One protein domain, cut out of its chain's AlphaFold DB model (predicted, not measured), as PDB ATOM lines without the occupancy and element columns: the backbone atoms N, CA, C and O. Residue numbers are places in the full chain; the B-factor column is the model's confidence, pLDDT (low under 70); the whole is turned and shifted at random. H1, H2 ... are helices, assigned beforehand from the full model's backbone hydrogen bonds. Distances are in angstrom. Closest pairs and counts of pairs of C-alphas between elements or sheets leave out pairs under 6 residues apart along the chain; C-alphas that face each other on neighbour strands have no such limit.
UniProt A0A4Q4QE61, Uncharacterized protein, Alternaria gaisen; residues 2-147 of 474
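What this domain is: This is residues 2 to 147 of the 474 residues of an uncharacterized protein of Alternaria gaisen (UniProt A0A4Q4QE61). H5 is the core helix, with H1 packed on one side, H6 on the other, and H3 crossing the three of them; residues 2 to 7 stick out. Short H2 and H4 are farthest from the middle. The printed part has 146 residues, is all helix, with eight named helices, H1 to H8, and no named strand. It is compact, with a radius of gyration of the C-alphas of 15.3 A, and spans 45 by 38 by 32 A.

How they stand to each other: H1, residues 3 to 24, only just touches H2, residues 42 to 47, with 3 pairs of C-alphas within 8 A, closest Ser 18 and Leu 42, 6.4 A. H3, residues 54 to 73, only just touches H1, with 3 such pairs, closest C-alphas Phe 17 and Leu 60, 6.8 A. H5, residues 93 to 106, touches H1, closest C-alphas Cys 16 and Val 97, 4.9 A, at a tilt of 37 degrees, only just steep. H5 also touches H3 with residues 100 to 104 alone, closest C-alphas Val 63 and Ser 104, 5.8 A. H5 and H6, residues 112 to 129, form a hairpin, closest C-alphas Ala 99 and Ile 119, 6.1 A. H4, residues 76 to 79, only just touches H6, with 3 pairs within 8 A, closest Thr 77 and Arg 120, 6.0 A. H7, residues 137 to 141, touches no helix; H8, residues 143 to 147, is near H6. Every O i to N i+4 pair is within hydrogen-bond range in H2, H6, H7 and H8, against 17 of 18 in H1, 13 of 16 in H3 and 9 of 10 in H5; H4 is too short for one.

Where its parts are: H1 begins at C-alpha 3 (40.290, 8.299, 39.891) and is 31.8 A long; H3 is 29.0 A, H6 25.9 A and H5 20.2 A. H8 ends at C-alpha 147 (37.602, -23.252, 26.691).

The domain as a whole: The farthest C-alphas, Gly 50 and Asp 82, are 44.8 A apart. The printed part has no cut; the links H1 to H2 and H4 to H5 are long. Residue 37, residue 45 and residues 135 to 147 have pLDDT under 70.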
ATOM      1  N   LYS A   2      37.857   8.701  43.256       74.50
ATOM      2  CA  LYS A   2      37.092   8.303  42.045       74.50
ATOM      3  C   LYS A   2      37.992   7.864  40.868       74.50
ATOM      4  O   LYS A   2      37.665   6.978  40.088       74.50
ATOM      5  N   ASP A   3      39.174   8.449  40.832       78.19
ATOM      6  CA  ASP A   3      40.290   8.299  39.891       78.19
ATOM      7  C   ASP A   3      40.878   6.876  39.913       78.19
ATOM      8  O   ASP A   3      41.192   6.306  38.869       78.19
ATOM      9  N   ARG A   4      40.947   6.250  41.100       78.94
ATOM     10  CA  ARG A   4      41.448   4.873  41.278       78.94
ATOM     11  C   ARG A   4      40.470   3.811  40.758       78.94
ATOM     12  O   ARG A   4      40.893   2.680  40.534       78.94
ATOM     13  N   ALA A   5      39.190   4.150  40.576       81.75
ATOM     14  CA  ALA A   5      38.252   3.301  39.840       81.75
ATOM     15  C   ALA A   5      38.542   3.406  38.337       81.75
ATOM     16  O   ALA A   5      38.988   2.428  37.747       81.75
ATOM     17  N   ARG A   6      38.486   4.626  37.779       85.19
ATOM     18  CA  ARG A   6      38.748   4.895  36.351       85.19
ATOM     19  C   ARG A   6      40.066   4.298  35.842       85.19
ATOM     20  O   ARG A   6      40.100   3.743  34.749       85.19
ATOM     21  N   ALA A   7      41.135   4.354  36.640       87.19
ATOM     22  CA  ALA A   7      42.420   3.738  36.300       87.19
ATOM     23  C   ALA A   7      42.352   2.201  36.162       87.19
ATOM     24  O   ALA A   7      43.021   1.639  35.298       87.19
ATOM     25  N   LYS A   8      41.537   1.514  36.977       86.69
ATOM     26  CA  LYS A   8      41.297   0.066  36.855       86.69
ATOM     27  C   LYS A   8      40.409  -0.257  35.662       86.69
ATOM     28  O   LYS A   8      40.706  -1.200  34.938       86.69
ATOM     29  N   ASP A   9      39.353   0.524  35.454       89.25
ATOM     30  CA  ASP A   9      38.415   0.328  34.345       89.25
ATOM     31  C   ASP A   9      39.168   0.433  33.007       89.25
ATOM     32  O   ASP A   9      39.068  -0.451  32.158       89.25
ATOM     33  N   PHE A  10      40.054   1.428  32.889       90.31
ATOM     34  CA  PHE A  10      40.979   1.579  31.765       90.31
ATOM     35  C   PHE A  10      41.964   0.403  31.633       90.31
ATOM     36  O   PHE A  10      42.136  -0.124  30.537       90.31
ATOM     37  N   GLN A  11      42.572  -0.079  32.728       90.12
ATOM     38  CA  GLN A  11      43.428  -1.280  32.693       90.12
ATOM     39  C   GLN A  11      42.678  -2.534  32.203       90.12
ATOM     40  O   GLN A  11      43.266  -3.356  31.492       90.12
ATOM     41  N   ILE A  12      41.391  -2.682  32.537       90.81
ATOM     42  CA  ILE A  12      40.541  -3.777  32.045       90.81
ATOM     43  C   ILE A  12      40.273  -3.609  30.544       90.81
ATOM     44  O   ILE A  12      40.455  -4.574  29.804       90.81
ATOM     45  N   THR A  13      39.934  -2.403  30.073       93.00
ATOM     46  CA  THR A  13      39.786  -2.096  28.637       93.00
ATOM     47  C   THR A  13      41.056  -2.432  27.853       93.00
ATOM     48  O   THR A  13      40.993  -3.159  26.863       93.00
ATOM     49  N   LEU A  14      42.225  -1.995  28.335       91.94
ATOM     50  CA  LEU A  14      43.511  -2.315  27.711       91.94
ATOM     51  C   LEU A  14      43.794  -3.825  27.697       91.94
ATOM     52  O   LEU A  14      44.301  -4.339  26.703       91.94
ATOM     53  N   SER A  15      43.432  -4.552  28.759       91.44
ATOM     54  CA  SER A  15      43.581  -6.015  28.811       91.44
ATOM     55  C   SER A  15      42.639  -6.735  27.836       91.44
ATOM     56  O   SER A  15      43.032  -7.743  27.257       91.44
ATOM     57  N   CYS A  16      41.429  -6.211  27.604       94.00
ATOM     58  CA  CYS A  16      40.517  -6.717  26.571       94.00
ATOM     59  C   CYS A  16      41.118  -6.523  25.170       94.00
ATOM     60  O   CYS A  16      41.253  -7.487  24.418       94.00
ATOM     61  N   PHE A  17      41.562  -5.304  24.841       93.62
ATOM     62  CA  PHE A  17      42.170  -4.996  23.540       93.62
ATOM     63  C   PHE A  17      43.457  -5.794  23.294       93.62
ATOM     64  O   PHE A  17      43.624  -6.376  22.222       93.62
ATOM     65  N   SER A  18      44.332  -5.904  24.300       91.69
ATOM     66  CA  SER A  18      45.545  -6.722  24.198       91.69
ATOM     67  C   SER A  18      45.237  -8.197  23.967       91.69
ATOM     68  O   SER A  18      46.021  -8.869  23.300       91.69
ATOM     69  N   GLN A  19      44.124  -8.708  24.501       92.50
ATOM     70  CA  GLN A  19      43.745 -10.101  24.301       92.50
ATOM     71  C   GLN A  19      43.095 -10.353  22.939       92.50
ATOM     72  O   GLN A  19      43.324 -11.409  22.358       92.50
ATOM     73  N   ILE A  20      42.334  -9.390  22.413       94.12
ATOM     74  CA  ILE A  20      41.783  -9.439  21.053       94.12
ATOM     75  C   ILE A  20      42.914  -9.466  20.018       94.12
ATOM     76  O   ILE A  20      42.922 -10.330  19.143       94.12
ATOM     77  N   ILE A  21      43.902  -8.575  20.154       92.06
ATOM     78  CA  ILE A  21      45.056  -8.527  19.243       92.06
ATOM     79  C   ILE A  21      45.888  -9.814  19.357       92.06
ATOM     80  O   ILE A  21      46.214 -10.391  18.331       92.06
ATOM     81  N   GLU A  22      46.152 -10.334  20.562       91.06
ATOM     82  CA  GLU A  22      46.838 -11.630  20.755       91.06
ATOM     83  C   GLU A  22      46.059 -12.821  20.153       91.06
ATOM     84  O   GLU A  22      46.663 -13.834  19.818       91.06
ATOM     85  N   VAL A  23      44.731 -12.730  20.002       92.31
ATOM     86  CA  VAL A  23      43.902 -13.773  19.364       92.31
ATOM     87  C   VAL A  23      43.892 -13.653  17.837       92.31
ATOM     88  O   VAL A  23      43.965 -14.681  17.169       92.31
ATOM     89  N   LYS A  24      43.852 -12.435  17.277       91.00
ATOM     90  CA  LYS A  24      43.986 -12.214  15.821       91.00
ATOM     91  C   LYS A  24      45.438 -12.378  15.330       91.00
ATOM     92  O   LYS A  24      45.652 -12.782  14.193       91.00
ATOM     93  N   HIS A  25      46.421 -12.124  16.196       89.50
ATOM     94  CA  HIS A  25      47.861 -12.189  15.924       89.50
ATOM     95  C   HIS A  25      48.608 -12.854  17.108       89.50
ATOM     96  O   HIS A  25      49.150 -12.156  17.971       89.50
ATOM     97  N   PRO A  26      48.637 -14.200  17.191       89.00
ATOM     98  CA  PRO A  26      49.301 -14.918  18.283       89.00
ATOM     99  C   PRO A  26      50.797 -14.597  18.387       89.00
ATOM    100  O   PRO A  26      51.539 -14.737  17.418       89.00
ATOM    101  N   THR A  27      51.269 -14.222  19.583       85.38
ATOM    102  CA  THR A  27      52.696 -13.904  19.802       85.38
ATOM    103  C   THR A  27      53.571 -15.166  19.862       85.38
ATOM    104  O   THR A  27      54.786 -15.089  19.696       85.38
ATOM    105  N   ALA A  28      52.992 -16.333  20.164       85.94
ATOM    106  CA  ALA A  28      53.741 -17.578  20.321       85.94
ATOM    107  C   ALA A  28      53.839 -18.380  19.018       85.94
ATOM    108  O   ALA A  28      52.858 -18.549  18.297       85.94
ATOM    109  N   ALA A  29      55.015 -18.969  18.785       88.44
ATOM    110  CA  ALA A  29      55.336 -19.753  17.589       88.44
ATOM    111  C   ALA A  29      54.450 -21.000  17.373       88.44
ATOM    112  O   ALA A  29      54.434 -21.556  16.284       88.44
ATOM    113  N   ASN A  30      53.690 -21.434  18.385       89.69
ATOM    114  CA  ASN A  30      52.708 -22.517  18.265       89.69
ATOM    115  C   ASN A  30      51.318 -22.046  17.781       89.69
ATOM    116  O   ASN A  30      50.373 -22.834  17.791       89.69
ATOM    117  N   GLY A  31      51.158 -20.764  17.432       85.19
ATOM    118  CA  GLY A  31      49.888 -20.181  16.987       85.19
ATOM    119  C   GLY A  31      48.800 -20.123  18.068       85.19
ATOM    120  O   GLY A  31      47.644 -19.840  17.756       85.19
ATOM    121  N   LEU A  32      49.129 -20.402  19.335       83.25
ATOM    122  CA  LEU A  32      48.171 -20.335  20.439       83.25
ATOM    123  C   LEU A  32      48.276 -18.974  21.148       83.25
ATOM    124  O   LEU A  32      49.370 -18.606  21.580       83.25
ATOM    125  N   PRO A  33      47.162 -18.235  21.324       84.00
ATOM    126  CA  PRO A  33      47.183 -16.921  21.958       84.00
ATOM    127  C   PRO A  33      47.654 -17.027  23.413       84.00
ATOM    128  O   PRO A  33      46.986 -17.632  24.260       84.00
ATOM    129  N   VAL A  34      48.803 -16.423  23.731       83.50
ATOM    130  CA  VAL A  34      49.347 -16.431  25.093       83.50
ATOM    131  C   VAL A  34      48.662 -15.341  25.889       83.50
ATOM    132  O   VAL A  34      49.046 -14.172  25.841       83.50
ATOM    133  N   LEU A  35      47.638 -15.741  26.637       71.81
ATOM    134  CA  LEU A  35      46.835 -14.808  27.403       71.81
ATOM    135  C   LEU A  35      47.654 -14.061  28.463       71.81
ATOM    136  O   LEU A  35      48.231 -14.655  29.377       71.81
ATOM    137  N   LYS A  36      47.648 -12.730  28.352       73.25
ATOM    138  CA  LYS A  36      48.349 -11.803  29.245       73.25
ATOM    139  C   LYS A  36      47.344 -10.766  29.759       73.25
ATOM    140  O   LYS A  36      47.254  -9.668  29.233       73.25
ATOM    141  N   THR A  37      46.612 -11.081  30.830       66.81
ATOM    142  CA  THR A  37      45.627 -10.162  31.459       66.81
ATOM    143  C   THR A  37      46.251  -9.015  32.264       66.81
ATOM    144  O   THR A  37      45.577  -8.375  33.067       66.81
ATOM    145  N   ASN A  38      47.556  -8.805  32.128       71.44
ATOM    146  CA  ASN A  38      48.271  -7.666  32.685       71.44
ATOM    147  C   ASN A  38      48.392  -6.614  31.568       71.44
ATOM    148  O   ASN A  38      48.443  -6.980  30.399       71.44
ATOM    149  N   TYR A  39      48.480  -5.329  31.901       70.69
ATOM    150  CA  TYR A  39      48.662  -4.256  30.915       70.69
ATOM    151  C   TYR A  39      50.140  -4.048  30.519       70.69
ATOM    152  O   TYR A  39      50.425  -3.486  29.466       70.69
ATOM    153  N   ASN A  40      51.092  -4.551  31.316       78.19
ATOM    154  CA  ASN A  40      52.535  -4.541  31.024       78.19
ATOM    155  C   ASN A  40      52.974  -5.045  29.617       78.19
ATOM    156  O   ASN A  40      53.994  -4.554  29.134       78.19
ATOM    157  N   PRO A  41      52.298  -5.994  28.931       71.19
ATOM    158  CA  PRO A  41      52.557  -6.308  27.520       71.19
ATOM    159  C   PRO A  41      52.169  -5.222  26.508       71.19
ATOM    160  O   PRO A  41      52.733  -5.254  25.415       71.19
ATOM    161  N   LEU A  42      51.253  -4.285  26.799       72.38
ATOM    162  CA  LEU A  42      50.769  -3.346  25.771       72.38
ATOM    163  C   LEU A  42      51.879  -2.513  25.115       72.38
ATOM    164  O   LEU A  42      51.850  -2.417  23.897       72.38
ATOM    165  N   PRO A  43      52.894  -1.978  25.822       80.75
ATOM    166  CA  PRO A  43      54.020  -1.315  25.164       80.75
ATOM    167  C   PRO A  43      54.747  -2.193  24.133       80.75
ATOM    168  O   PRO A  43      55.209  -1.678  23.121       80.75
ATOM    169  N   LYS A  44      54.810  -3.519  24.339       77.12
ATOM    170  CA  LYS A  44      55.377  -4.457  23.352       77.12
ATOM    171  C   LYS A  44      54.402  -4.735  22.205       77.12
ATOM    172  O   LYS A  44      54.813  -4.758  21.051       77.12
ATOM    173  N   LEU A  45      53.118  -4.893  22.516       68.88
ATOM    174  CA  LEU A  45      52.051  -5.080  21.531       68.88
ATOM    175  C   LEU A  45      51.963  -3.882  20.564       68.88
ATOM    176  O   LEU A  45      52.009  -4.058  19.355       68.88
ATOM    177  N   LEU A  46      51.928  -2.666  21.113       77.25
ATOM    178  CA  LEU A  46      51.872  -1.396  20.384       77.25
ATOM    179  C   LEU A  46      53.192  -1.059  19.672       77.25
ATOM    180  O   LEU A  46      53.177  -0.291  18.715       77.25
ATOM    181  N   SER A  47      54.327  -1.638  20.095       83.69
ATOM    182  CA  SER A  47      55.589  -1.516  19.344       83.69
ATOM    183  C   SER A  47      55.570  -2.276  18.012       83.69
ATOM    184  O   SER A  47      56.319  -1.920  17.107       83.69
ATOM    185  N   ASN A  48      54.676  -3.260  17.849       80.94
ATOM    186  CA  ASN A  48      54.347  -3.813  16.539       80.94
ATOM    187  C   ASN A  48      53.296  -2.921  15.859       80.94
ATOM    188  O   ASN A  48      52.109  -3.244  15.819       80.94
ATOM    189  N   THR A  49      53.737  -1.779  15.330       84.06
ATOM    190  CA  THR A  49      52.868  -0.794  14.664       84.06
ATOM    191  C   THR A  49      52.089  -1.378  13.483       84.06
ATOM    192  O   THR A  49      50.956  -0.970  13.247       84.06
ATOM    193  N   GLY A  50      52.644  -2.380  12.790       85.19
ATOM    194  CA  GLY A  50      51.966  -3.109  11.712       85.19
ATOM    195  C   GLY A  50      50.790  -3.983  12.172       85.19
ATOM    196  O   GLY A  50      49.927  -4.297  11.363       85.19
ATOM    197  N   ALA A  51      50.715  -4.334  13.461       80.69
ATOM    198  CA  ALA A  51      49.569  -5.020  14.067       80.69
ATOM    199  C   ALA A  51      48.551  -4.052  14.710       80.69
ATOM    200  O   ALA A  51      47.648  -4.493  15.423       80.69
ATOM    201  N   VAL A  52      48.701  -2.737  14.495       87.69
ATOM    202  CA  VAL A  52      47.792  -1.683  14.982       87.69
ATOM    203  C   VAL A  52      47.401  -0.750  13.825       87.69
ATOM    204  O   VAL A  52      47.529   0.476  13.892       87.69
ATOM    205  N   ASP A  53      46.934  -1.358  12.737       92.62
ATOM    206  CA  ASP A  53      46.391  -0.678  11.563       92.62
ATOM    207  C   ASP A  53      44.999  -0.062  11.826       92.62
ATOM    208  O   ASP A  53      44.436  -0.147  12.923       92.62
ATOM    209  N   ASP A  54      44.429   0.626  10.837       95.38
ATOM    210  CA  ASP A  54      43.106   1.242  10.999       95.38
ATOM    211  C   ASP A  54      41.962   0.212  10.962       95.38
ATOM    212  O   ASP A  54      40.912   0.442  11.572       95.38
ATOM    213  N   ALA A  55      42.182  -0.964  10.361       95.00
ATOM    214  CA  ALA A  55      41.220  -2.061  10.382       95.00
ATOM    215  C   ALA A  55      41.043  -2.629  11.799       95.00
ATOM    216  O   ALA A  55      39.908  -2.748  12.267       95.00
ATOM    217  N   ILE A  56      42.127  -2.907  12.538       94.31
ATOM    218  CA  ILE A  56      42.024  -3.385  13.922       94.31
ATOM    219  C   ILE A  56      41.521  -2.292  14.872       94.31
ATOM    220  O   ILE A  56      40.784  -2.609  15.802       94.31
ATOM    221  N   LYS A  57      41.812  -1.003  14.627       94.31
ATOM    222  CA  LYS A  57      41.202   0.108  15.390       94.31
ATOM    223  C   LYS A  57      39.684   0.147  15.200       94.31
ATOM    224  O   LYS A  57      38.954   0.212  16.188       94.31
ATOM    225  N   SER A  58      39.210   0.049  13.956       96.88
ATOM    226  CA  SER A  58      37.779  -0.024  13.630       96.88
ATOM    227  C   SER A  58      37.120  -1.263  14.250       96.88
ATOM    228  O   SER A  58      36.060  -1.171  14.869       96.88
ATOM    229  N   HIS A  59      37.788  -2.418  14.169       96.62
ATOM    230  CA  HIS A  59      37.353  -3.671  14.790       96.62
ATOM    231  C   HIS A  59      37.218  -3.552  16.314       96.62
ATOM    232  O   HIS A  59      36.181  -3.896  16.875       96.62
ATOM    233  N   LEU A  60      38.235  -3.017  16.997       96.19
ATOM    234  CA  LEU A  60      38.217  -2.811  18.449       96.19
ATOM    235  C   LEU A  60      37.134  -1.813  18.877       96.19
ATOM    236  O   LEU A  60      36.503  -2.025  19.911       96.19
ATOM    237  N   ALA A  61      36.873  -0.771  18.081       96.62
ATOM    238  CA  ALA A  61      35.760   0.146  18.318       96.62
ATOM    239  C   ALA A  61      34.404  -0.579  18.221       96.62
ATOM    240  O   ALA A  61      33.607  -0.478  19.152       96.62
ATOM    241  N   SER A  62      34.188  -1.375  17.166       97.44
ATOM    242  CA  SER A  62      32.974  -2.185  16.967       97.44
ATOM    243  C   SER A  62      32.743  -3.186  18.109       97.44
ATOM    244  O   SER A  62      31.651  -3.275  18.677       97.44
ATOM    245  N   VAL A  63      33.795  -3.901  18.521       97.19
ATOM    246  CA  VAL A  63      33.759  -4.841  19.657       97.19
ATOM    247  C   VAL A  63      33.502  -4.127  20.991       97.19
ATOM    248  O   VAL A  63      32.959  -4.736  21.910       97.19
ATOM    249  N   TRP A  64      33.847  -2.842  21.116       95.75
ATOM    250  CA  TRP A  64      33.567  -2.048  22.316       95.75
ATOM    251  C   TRP A  64      32.180  -1.378  22.302       95.75
ATOM    252  O   TRP A  64      31.639  -1.082  23.370       95.75
ATOM    253  N   THR A  65      31.560  -1.181  21.131       96.62
ATOM    254  CA  THR A  65      30.158  -0.740  21.026       96.62
ATOM    255  C   THR A  65      29.163  -1.882  21.209       96.62
ATOM    256  O   THR A  65      28.172  -1.684  21.912       96.62
ATOM    257  N   ALA A  66      29.438  -3.077  20.673       97.12
ATOM    258  CA  ALA A  66      28.520  -4.222  20.722       97.12
ATOM    259  C   ALA A  66      27.988  -4.580  22.135       97.12
ATOM    260  O   ALA A  66      26.783  -4.795  22.264       97.12
ATOM    261  N   PRO A  67      28.783  -4.557  23.231       96.19
ATOM    262  CA  PRO A  67      28.271  -4.758  24.589       96.19
ATOM    263  C   PRO A  67      27.105  -3.843  24.983       96.19
ATOM    264  O   PRO A  67      26.284  -4.251  25.796       96.19
ATOM    265  N   ARG A  68      26.991  -2.633  24.412       96.19
ATOM    266  CA  ARG A  68      25.842  -1.750  24.657       96.19
ATOM    267  C   ARG A  68      24.554  -2.356  24.105       96.19
ATOM    268  O   ARG A  68      23.587  -2.467  24.844       96.19
ATOM    269  N   GLU A  69      24.568  -2.792  22.850       97.06
ATOM    270  CA  GLU A  69      23.413  -3.413  22.187       97.06
ATOM    271  C   GLU A  69      23.000  -4.722  22.871       97.06
ATOM    272  O   GLU A  69      21.813  -5.013  23.010       97.06
ATOM    273  N   LEU A  70      23.982  -5.502  23.338       97.62
ATOM    274  CA  LEU A  70      23.735  -6.735  24.085       97.62
ATOM    275  C   LEU A  70      23.100  -6.437  25.457       97.62
ATOM    276  O   LEU A  70      22.131  -7.098  25.819       97.62
ATOM    277  N   ILE A  71      23.573  -5.414  26.184       96.44
ATOM    278  CA  ILE A  71      22.976  -4.958  27.456       96.44
ATOM    279  C   ILE A  71      21.570  -4.370  27.253       96.44
ATOM    280  O   ILE A  71      20.702  -4.565  28.101       96.44
ATOM    281  N   GLU A  72      21.328  -3.659  26.149       97.00
ATOM    282  CA  GLU A  72      20.008  -3.110  25.806       97.00
ATOM    283  C   GLU A  72      18.998  -4.207  25.416       97.00
ATOM    284  O   GLU A  72      17.803  -4.035  25.655       97.00
ATOM    285  N   ARG A  73      19.461  -5.347  24.876       97.25
ATOM    286  CA  ARG A  73      18.617  -6.511  24.538       97.25
ATOM    287  C   ARG A  73      18.387  -7.461  25.721       97.25
ATOM    288  O   ARG A  73      17.271  -7.942  25.891       97.25
ATOM    289  N   ASP A  74      19.412  -7.727  26.530       96.81
ATOM    290  CA  ASP A  74      19.326  -8.520  27.762       96.81
ATOM    291  C   ASP A  74      20.329  -8.011  28.808       96.81
ATOM    292  O   ASP A  74      21.489  -8.426  28.869       96.81
ATOM    293  N   SER A  75      19.859  -7.119  29.681       95.81
ATOM    294  CA  SER A  75      20.668  -6.592  30.786       95.81
ATOM    295  C   SER A  75      20.934  -7.609  31.908       95.81
ATOM    296  O   SER A  75      21.864  -7.409  32.695       95.81
ATOM    297  N   ASP A  76      20.167  -8.698  31.999       94.69
ATOM    298  CA  ASP A  76      20.269  -9.681  33.083       94.69
ATOM    299  C   ASP A  76      21.466 -10.618  32.880       94.69
ATOM    300  O   ASP A  76      22.257 -10.816  33.807       94.69
ATOM    301  N   THR A  77      21.743 -11.022  31.631       94.56
ATOM    302  CA  THR A  77      23.005 -11.698  31.257       94.56
ATOM    303  C   THR A  77      24.251 -10.937  31.747       94.56
ATOM    304  O   THR A  77      25.266 -11.566  32.059       94.56
ATOM    305  N   PHE A  78      24.180  -9.607  31.915       94.06
ATOM    306  CA  PHE A  78      25.265  -8.770  32.453       94.06
ATOM    307  C   PHE A  78      25.159  -8.430  33.950       94.06
ATOM    308  O   PHE A  78      26.192  -8.200  34.587       94.06
ATOM    309  N   THR A  79      23.957  -8.425  34.535       93.50
ATOM    310  CA  THR A  79      23.709  -7.939  35.910       93.50
ATOM    311  C   THR A  79      23.246  -8.998  36.913       93.50
ATOM    312  O   THR A  79      23.228  -8.692  38.104       93.50
ATOM    313  N   ASN A  80      22.946 -10.232  36.478       93.69
ATOM    314  CA  ASN A  80      22.550 -11.362  37.337       93.69
ATOM    315  C   ASN A  80      21.491 -10.946  38.380       93.69
ATOM    316  O   ASN A  80      21.646 -11.180  39.583       93.69
ATOM    317  N   ALA A  81      20.469 -10.219  37.923       92.38
ATOM    318  CA  ALA A  81      19.413  -9.661  38.755       92.38
ATOM    319  C   ALA A  81      18.389 -10.739  39.149       92.38
ATOM    320  O   ALA A  81      17.842 -10.686  40.256       92.38
ATOM    321  N   ASP A  82      18.202 -11.736  38.281       92.00
ATOM    322  CA  ASP A  82      17.518 -13.004  38.560       92.00
ATOM    323  C   ASP A  82      18.238 -13.868  39.624       92.00
ATOM    324  O   ASP A  82      17.592 -14.571  40.403       92.00
ATOM    325  N   LYS A  83      19.569 -13.724  39.708       92.38
ATOM    326  CA  LYS A  83      20.533 -14.441  40.557       92.38
ATOM    327  C   LYS A  83      20.814 -15.898  40.149       92.38
ATOM    328  O   LYS A  83      21.145 -16.693  41.033       92.38
ATOM    329  N   HIS A  84      20.765 -16.259  38.859       90.94
ATOM    330  CA  HIS A  84      21.157 -17.614  38.415       90.94
ATOM    331  C   HIS A  84      22.602 -17.981  38.811       90.94
ATOM    332  O   HIS A  84      22.879 -19.120  39.190       90.94
ATOM    333  N   LEU A  85      23.530 -17.016  38.806       91.75
ATOM    334  CA  LEU A  85      24.908 -17.214  39.263       91.75
ATOM    335  C   LEU A  85      25.029 -16.953  40.773       91.75
ATOM    336  O   LEU A  85      24.950 -15.813  41.239       91.75
ATOM    337  N   SER A  86      25.273 -18.011  41.551       87.81
ATOM    338  CA  SER A  86      25.391 -17.907  43.014       87.81
ATOM    339  C   SER A  86      26.566 -17.021  43.474       87.81
ATOM    340  O   SER A  86      27.683 -17.129  42.970       87.81
ATOM    341  N   GLY A  87      26.320 -16.152  44.464       83.12
ATOM    342  CA  GLY A  87      27.355 -15.341  45.128       83.12
ATOM    343  C   GLY A  87      27.910 -14.152  44.329       83.12
ATOM    344  O   GLY A  87      28.949 -13.605  44.698       83.12
ATOM    345  N   VAL A  88      27.258 -13.748  43.233       88.75
ATOM    346  CA  VAL A  88      27.777 -12.761  42.271       88.75
ATOM    347  C   VAL A  88      26.688 -11.759  41.890       88.75
ATOM    348  O   VAL A  88      25.559 -12.155  41.642       88.75
ATOM    349  N   GLN A  89      27.020 -10.469  41.776       86.88
ATOM    350  CA  GLN A  89      26.120  -9.462  41.181       86.88
ATOM    351  C   GLN A  89      26.649  -8.891  39.855       86.88
ATOM    352  O   GLN A  89      25.889  -8.405  39.033       86.88
ATOM    353  N   THR A  90      27.957  -8.923  39.610       88.25
ATOM    354  CA  THR A  90      28.560  -8.247  38.455       88.25
ATOM    355  C   THR A  90      29.538  -9.144  37.716       88.25
ATOM    356  O   THR A  90      30.088 -10.102  38.268       88.25
ATOM    357  N   PHE A  91      29.763  -8.809  36.446       92.06
ATOM    358  CA  PHE A  91      30.873  -9.340  35.668       92.06
ATOM    359  C   PHE A  91      32.197  -9.156  36.427       92.06
ATOM    360  O   PHE A  91      32.599  -8.041  36.763       92.06
ATOM    361  N   ALA A  92      32.912 -10.253  36.661       91.62
ATOM    362  CA  ALA A  92      34.315 -10.192  37.025       91.62
ATOM    363  C   ALA A  92      35.123  -9.615  35.843       91.62
ATOM    364  O   ALA A  92      34.778  -9.872  34.684       91.62
ATOM    365  N   PRO A  93      36.267  -8.944  36.090       91.75
ATOM    366  CA  PRO A  93      37.176  -8.502  35.022       91.75
ATOM    367  C   PRO A  93      37.563  -9.628  34.050       91.75
ATOM    368  O   PRO A  93      37.852  -9.403  32.880       91.75
ATOM    369  N   ILE A  94      37.539 -10.862  34.552       91.19
ATOM    370  CA  ILE A  94      37.879 -12.091  33.845       91.19
ATOM    371  C   ILE A  94      36.759 -12.627  32.948       91.19
ATOM    372  O   ILE A  94      37.051 -13.360  32.005       91.19
ATOM    373  N   GLU A  95      35.503 -12.296  33.246       93.94
ATOM    374  CA  GLU A  95      34.360 -12.575  32.375       93.94
ATOM    375  C   GLU A  95      34.346 -11.540  31.237       93.94
ATOM    376  O   GLU A  95      34.159 -11.918  30.085       93.94
ATOM    377  N   MET A  96      34.675 -10.268  31.524       94.69
ATOM    378  CA  MET A  96      34.763  -9.198  30.514       94.69
ATOM    379  C   MET A  96      35.809  -9.503  29.435       94.69
ATOM    380  O   MET A  96      35.515  -9.401  28.244       94.69
ATOM    381  N   VAL A  97      37.019  -9.920  29.829       94.12
ATOM    382  CA  VAL A  97      38.081 -10.253  28.861       94.12
ATOM    383  C   VAL A  97      37.670 -11.421  27.955       94.12
ATOM    384  O   VAL A  97      37.868 -11.326  26.750       94.12
ATOM    385  N   VAL A  98      37.052 -12.495  28.474       94.50
ATOM    386  CA  VAL A  98      36.588 -13.583  27.585       94.50
ATOM    387  C   VAL A  98      35.419 -13.127  26.709       94.50
ATOM    388  O   VAL A  98      35.429 -13.412  25.518       94.50
ATOM    389  N   ALA A  99      34.440 -12.398  27.255       96.50
ATOM    390  CA  ALA A  99      33.278 -11.947  26.491       96.50
ATOM    391  C   ALA A  99      33.667 -11.002  25.340       96.50
ATOM    392  O   ALA A  99      33.173 -11.166  24.231       96.50
ATOM    393  N   THR A 100      34.597 -10.066  25.554       96.75
ATOM    394  CA  THR A 100      35.100  -9.188  24.475       96.75
ATOM    395  C   THR A 100      35.880  -9.947  23.397       96.75
ATOM    396  O   THR A 100      35.753  -9.619  22.221       96.75
ATOM    397  N   VAL A 101      36.619 -11.006  23.753       96.44
ATOM    398  CA  VAL A 101      37.237 -11.920  22.773       96.44
ATOM    399  C   VAL A 101      36.176 -12.712  22.005       96.44
ATOM    400  O   VAL A 101      36.280 -12.834  20.791       96.44
ATOM    401  N   LEU A 102      35.139 -13.210  22.684       97.06
ATOM    402  CA  LEU A 102      34.041 -13.959  22.068       97.06
ATOM    403  C   LEU A 102      33.279 -13.082  21.064       97.06
ATOM    404  O   LEU A 102      33.111 -13.478  19.913       97.06
ATOM    405  N   ILE A 103      32.918 -11.857  21.459       97.88
ATOM    406  CA  ILE A 103      32.351 -10.840  20.561       97.88
ATOM    407  C   ILE A 103      33.307 -10.607  19.383       97.88
ATOM    408  O   ILE A 103      32.894 -10.745  18.240       97.88
ATOM    409  N   SER A 104      34.600 -10.376  19.632       97.69
ATOM    410  CA  SER A 104      35.611 -10.183  18.579       97.69
ATOM    411  C   SER A 104      35.804 -11.363  17.617       97.69
ATOM    412  O   SER A 104      36.410 -11.163  16.564       97.69
ATOM    413  N   MET A 105      35.395 -12.579  17.979       96.88
ATOM    414  CA  MET A 105      35.496 -13.763  17.120       96.88
ATOM    415  C   MET A 105      34.197 -14.057  16.365       96.88
ATOM    416  O   MET A 105      34.244 -14.711  15.325       96.88
ATOM    417  N   TYR A 106      33.049 -13.605  16.879       97.31
ATOM    418  CA  TYR A 106      31.739 -14.046  16.398       97.31
ATOM    419  C   TYR A 106      30.761 -12.919  16.032       97.31
ATOM    420  O   TYR A 106      29.726 -13.218  15.445       97.31
ATOM    421  N   SER A 107      31.066 -11.638  16.277       96.12
ATOM    422  CA  SER A 107      30.183 -10.510  15.912       96.12
ATOM    423  C   SER A 107      29.919 -10.381  14.409       96.12
ATOM    424  O   SER A 107      28.903  -9.830  14.011       96.12
ATOM    425  N   GLU A 108      30.826 -10.890  13.575       95.25
ATOM    426  CA  GLU A 108      30.688 -10.915  12.113       95.25
ATOM    427  C   GLU A 108      29.876 -12.128  11.607       95.25
ATOM    428  O   GLU A 108      29.479 -12.161  10.447       95.25
ATOM    429  N   THR A 109      29.633 -13.141  12.455       96.88
ATOM    430  CA  THR A 109      29.081 -14.454  12.045       96.88
ATOM    431  C   THR A 109      27.860 -14.921  12.842       96.88
ATOM    432  O   THR A 109      27.176 -15.853  12.418       96.88
ATOM    433  N   ARG A 110      27.562 -14.299  13.987       96.12
ATOM    434  CA  ARG A 110      26.434 -14.628  14.872       96.12
ATOM    435  C   ARG A 110      25.606 -13.383  15.160       96.12
ATOM    436  O   ARG A 110      26.148 -12.297  15.338       96.12
ATOM    437  N   ASN A 111      24.287 -13.549  15.258       97.00
ATOM    438  CA  ASN A 111      23.402 -12.466  15.678       97.00
ATOM    439  C   ASN A 111      23.534 -12.185  17.191       97.00
ATOM    440  O   ASN A 111      24.041 -13.006  17.962       97.00
ATOM    441  N   ASN A 112      23.010 -11.038  17.632       97.19
ATOM    442  CA  ASN A 112      23.080 -10.604  19.034       97.19
ATOM    443  C   ASN A 112      22.417 -11.592  20.023       97.19
ATOM    444  O   ASN A 112      22.758 -11.589  21.201       97.19
ATOM    445  N   GLU A 113      21.507 -12.463  19.574       97.25
ATOM    446  CA  GLU A 113      20.856 -13.482  20.417       97.25
ATOM    447  C   GLU A 113      21.740 -14.708  20.654       97.25
ATOM    448  O   GLU A 113      21.872 -15.162  21.790       97.25
ATOM    449  N   LEU A 114      22.393 -15.215  19.604       97.06
ATOM    450  CA  LEU A 114      23.385 -16.280  19.734       97.06
ATOM    451  C   LEU A 114      24.567 -15.808  20.589       97.06
ATOM    452  O   LEU A 114      24.959 -16.529  21.500       97.06
ATOM    453  N   LEU A 115      25.046 -14.573  20.385       97.56
ATOM    454  CA  LEU A 115      26.102 -13.971  21.209       97.56
ATOM    455  C   LEU A 115      25.706 -13.847  22.690       97.56
ATOM    456  O   LEU A 115      26.528 -14.132  23.558       97.56
ATOM    457  N   LEU A 116      24.462 -13.461  23.000       97.81
ATOM    458  CA  LEU A 116      23.957 -13.460  24.380       97.81
ATOM    459  C   LEU A 116      23.942 -14.871  24.980       97.81
ATOM    460  O   LEU A 116      24.394 -15.054  26.109       97.81
ATOM    461  N   GLY A 117      23.481 -15.869  24.221       97.50
ATOM    462  CA  GLY A 117      23.511 -17.272  24.637       97.50
ATOM    463  C   GLY A 117      24.932 -17.781  24.902       97.50
ATOM    464  O   GLY A 117      25.188 -18.367  25.951       97.50
ATOM    465  N   ASP A 118      25.868 -17.494  23.996       96.81
ATOM    466  CA  ASP A 118      27.283 -17.847  24.136       96.81
ATOM    467  C   ASP A 118      27.916 -17.186  25.369       96.81
ATOM    468  O   ASP A 118      28.643 -17.838  26.119       96.81
ATOM    469  N   ILE A 119      27.620 -15.903  25.613       96.62
ATOM    470  CA  ILE A 119      28.092 -15.164  26.794       96.62
ATOM    471  C   ILE A 119      27.491 -15.745  28.080       96.62
ATOM    472  O   ILE A 119      28.213 -15.875  29.068       96.62
ATOM    473  N   ARG A 120      26.208 -16.127  28.090       96.31
ATOM    474  CA  ARG A 120      25.561 -16.719  29.270       96.31
ATOM    475  C   ARG A 120      26.151 -18.091  29.607       96.31
ATOM    476  O   ARG A 120      26.666 -18.260  30.710       96.31
ATOM    477  N   THR A 121      26.218 -19.007  28.638       96.06
ATOM    478  CA  THR A 121      26.843 -20.334  28.806       96.06
ATOM    479  C   THR A 121      28.327 -20.243  29.170       96.06
ATOM    480  O   THR A 121      28.823 -21.021  29.986       96.06
ATOM    481  N   LEU A 122      29.041 -19.240  28.648       95.69
ATOM    482  CA  LEU A 122      30.383 -18.901  29.110       95.69
ATOM    483  C   LEU A 122      30.392 -18.555  30.609       95.69
ATOM    484  O   LEU A 122      31.179 -19.143  31.347       95.69
ATOM    485  N   ARG A 123      29.555 -17.619  31.083       94.69
ATOM    486  CA  ARG A 123      29.520 -17.244  32.511       94.69
ATOM    487  C   ARG A 123      29.186 -18.429  33.410       94.69
ATOM    488  O   ARG A 123      29.874 -18.623  34.408       94.69
ATOM    489  N   GLU A 124      28.185 -19.220  33.038       94.25
ATOM    490  CA  GLU A 124      27.763 -20.430  33.752       94.25
ATOM    491  C   GLU A 124      28.956 -21.381  33.955       94.25
ATOM    492  O   GLU A 124      29.367 -21.611  35.096       94.25
ATOM    493  N   ALA A 125      29.617 -21.805  32.872       93.44
ATOM    494  CA  ALA A 125      30.788 -22.686  32.929       93.44
ATOM    495  C   ALA A 125      31.993 -22.060  33.670       93.44
ATOM    496  O   ALA A 125      32.783 -22.759  34.313       93.44
ATOM    497  N   LEU A 126      32.157 -20.731  33.614       91.88
ATOM    498  CA  LEU A 126      33.199 -20.042  34.381       91.88
ATOM    499  C   LEU A 126      32.909 -19.996  35.885       91.88
ATOM    500  O   LEU A 126      33.867 -19.991  36.658       91.88
ATOM    501  N   ARG A 127      31.644 -19.951  36.311       92.25
ATOM    502  CA  ARG A 127      31.252 -19.917  37.731       92.25
ATOM    503  C   ARG A 127      31.121 -21.306  38.341       92.25
ATOM    504  O   ARG A 127      31.498 -21.478  39.497       92.25
ATOM    505  N   GLU A 128      30.694 -22.294  37.558       91.88
ATOM    506  CA  GLU A 128      30.694 -23.711  37.936       91.88
ATOM    507  C   GLU A 128      32.100 -24.172  38.354       91.88
ATOM    508  O   GLU A 128      32.299 -24.704  39.447       91.88
ATOM    509  N   HIS A 129      33.106 -23.916  37.512       88.75
ATOM    510  CA  HIS A 129      34.479 -24.363  37.761       88.75
ATOM    511  C   HIS A 129      35.285 -23.450  38.706       88.75
ATOM    512  O   HIS A 129      36.323 -23.876  39.218       88.75
ATOM    513  N   PHE A 130      34.859 -22.201  38.942       87.31
ATOM    514  CA  PHE A 130      35.637 -21.226  39.716       87.31
ATOM    515  C   PHE A 130      34.759 -20.284  40.560       87.31
ATOM    516  O   PHE A 130      34.194 -19.305  40.070       87.31
ATOM    517  N   LYS A 131      34.741 -20.519  41.880       84.88
ATOM    518  CA  LYS A 131      34.035 -19.663  42.853       84.88
ATOM    519  C   LYS A 131      34.637 -18.251  42.957       84.88
ATOM    520  O   LYS A 131      33.892 -17.279  43.040       84.88
ATOM    521  N   ASP A 132      35.968 -18.121  42.900       85.31
ATOM    522  CA  ASP A 132      36.652 -16.825  42.763       85.31
ATOM    523  C   ASP A 132      37.134 -16.616  41.318       85.31
ATOM    524  O   ASP A 132      37.957 -17.375  40.803       85.31
ATOM    525  N   LEU A 133      36.629 -15.553  40.682       85.38
ATOM    526  CA  LEU A 133      36.988 -15.106  39.332       85.38
ATOM    527  C   LEU A 133      37.862 -13.838  39.311       85.38
ATOM    528  O   LEU A 133      37.928 -13.125  38.306       85.38
ATOM    529  N   ARG A 134      38.576 -13.546  40.402       77.88
ATOM    530  CA  ARG A 134      39.688 -12.584  40.395       77.88
ATOM    531  C   ARG A 134      40.788 -12.988  39.399       77.88
ATOM    532  O   ARG A 134      40.899 -14.138  38.981       77.88
ATOM    533  N   LEU A 135      41.620 -12.009  39.032       64.69
ATOM    534  CA  LEU A 135      42.689 -12.054  38.012       64.69
ATOM    535  C   LEU A 135      43.898 -12.965  38.365       64.69
ATOM    536  O   LEU A 135      45.046 -12.628  38.088       64.69
ATOM    537  N   ASN A 136      43.663 -14.133  38.965       64.38
ATOM    538  CA  ASN A 136      44.697 -15.110  39.296       64.38
ATOM    539  C   ASN A 136      45.117 -15.912  38.052       64.38
ATOM    540  O   ASN A 136      44.305 -16.620  37.456       64.38
ATOM    541  N   ALA A 137      46.404 -15.873  37.691       62.59
ATOM    542  CA  ALA A 137      46.943 -16.566  36.510       62.59
ATOM    543  C   ALA A 137      46.657 -18.086  36.498       62.59
ATOM    544  O   ALA A 137      46.447 -18.683  35.441       62.59
ATOM    545  N   THR A 138      46.571 -18.708  37.678       66.12
ATOM    546  CA  THR A 138      46.254 -20.134  37.869       66.12
ATOM    547  C   THR A 138      44.881 -20.532  37.314       66.12
ATOM    548  O   THR A 138      44.731 -21.645  36.808       66.12
ATOM    549  N   VAL A 139      43.894 -19.625  37.352       64.62
ATOM    550  CA  VAL A 139      42.551 -19.836  36.769       64.62
ATOM    551  C   VAL A 139      42.654 -20.029  35.254       64.62
ATOM    552  O   VAL A 139      41.977 -20.875  34.676       64.62
ATOM    553  N   TRP A 140      43.553 -19.290  34.602       63.81
ATOM    554  CA  TRP A 140      43.669 -19.259  33.146       63.81
ATOM    555  C   TRP A 140      44.475 -20.390  32.531       63.81
ATOM    556  O   TRP A 140      44.093 -20.875  31.466       63.81
ATOM    557  N   LYS A 141      45.539 -20.864  33.194       64.25
ATOM    558  CA  LYS A 141      46.321 -22.004  32.682       64.25
ATOM    559  C   LYS A 141      45.462 -23.276  32.557       64.25
ATOM    560  O   LYS A 141      45.704 -24.085  31.671       64.25
ATOM    561  N   LYS A 142      44.416 -23.407  33.388       63.75
ATOM    562  CA  LYS A 142      43.373 -24.450  33.288       63.75
ATOM    563  C   LYS A 142      42.252 -24.126  32.283       63.75
ATOM    564  O   LYS A 142      41.510 -25.023  31.890       63.75
ATOM    565  N   ARG A 143      42.091 -22.856  31.894       61.31
ATOM    566  CA  ARG A 143      40.970 -22.366  31.075       61.31
ATOM    567  C   ARG A 143      41.285 -22.314  29.584       61.31
ATOM    568  O   ARG A 143      40.406 -22.647  28.808       61.31
ATOM    569  N   ALA A 144      42.492 -21.934  29.161       55.78
ATOM    570  CA  ALA A 144      42.817 -21.835  27.729       55.78
ATOM    571  C   ALA A 144      42.674 -23.187  26.995       55.78
ATOM    572  O   ALA A 144      42.140 -23.248  25.891       55.78
ATOM    573  N   THR A 145      43.073 -24.276  27.656       56.97
ATOM    574  CA  THR A 145      42.871 -25.660  27.202       56.97
ATOM    575  C   THR A 145      41.391 -26.054  27.192       56.97
ATOM    576  O   THR A 145      40.880 -26.550  26.190       56.97
ATOM    577  N   SER A 146      40.683 -25.796  28.295       55.38
ATOM    578  CA  SER A 146      39.290 -26.220  28.487       55.38
ATOM    579  C   SER A 146      38.291 -25.429  27.637       55.38
ATOM    580  O   SER A 146      37.362 -26.016  27.099       55.38
ATOM    581  N   ALA A 147      38.486 -24.120  27.467       54.25
ATOM    582  CA  ALA A 147      37.602 -23.252  26.691       54.25
ATOM    583  C   ALA A 147      37.708 -23.518  25.184       54.25
ATOM    584  O   ALA A 147      36.680 -23.579  24.519       54.25
TER     585      ALA A 147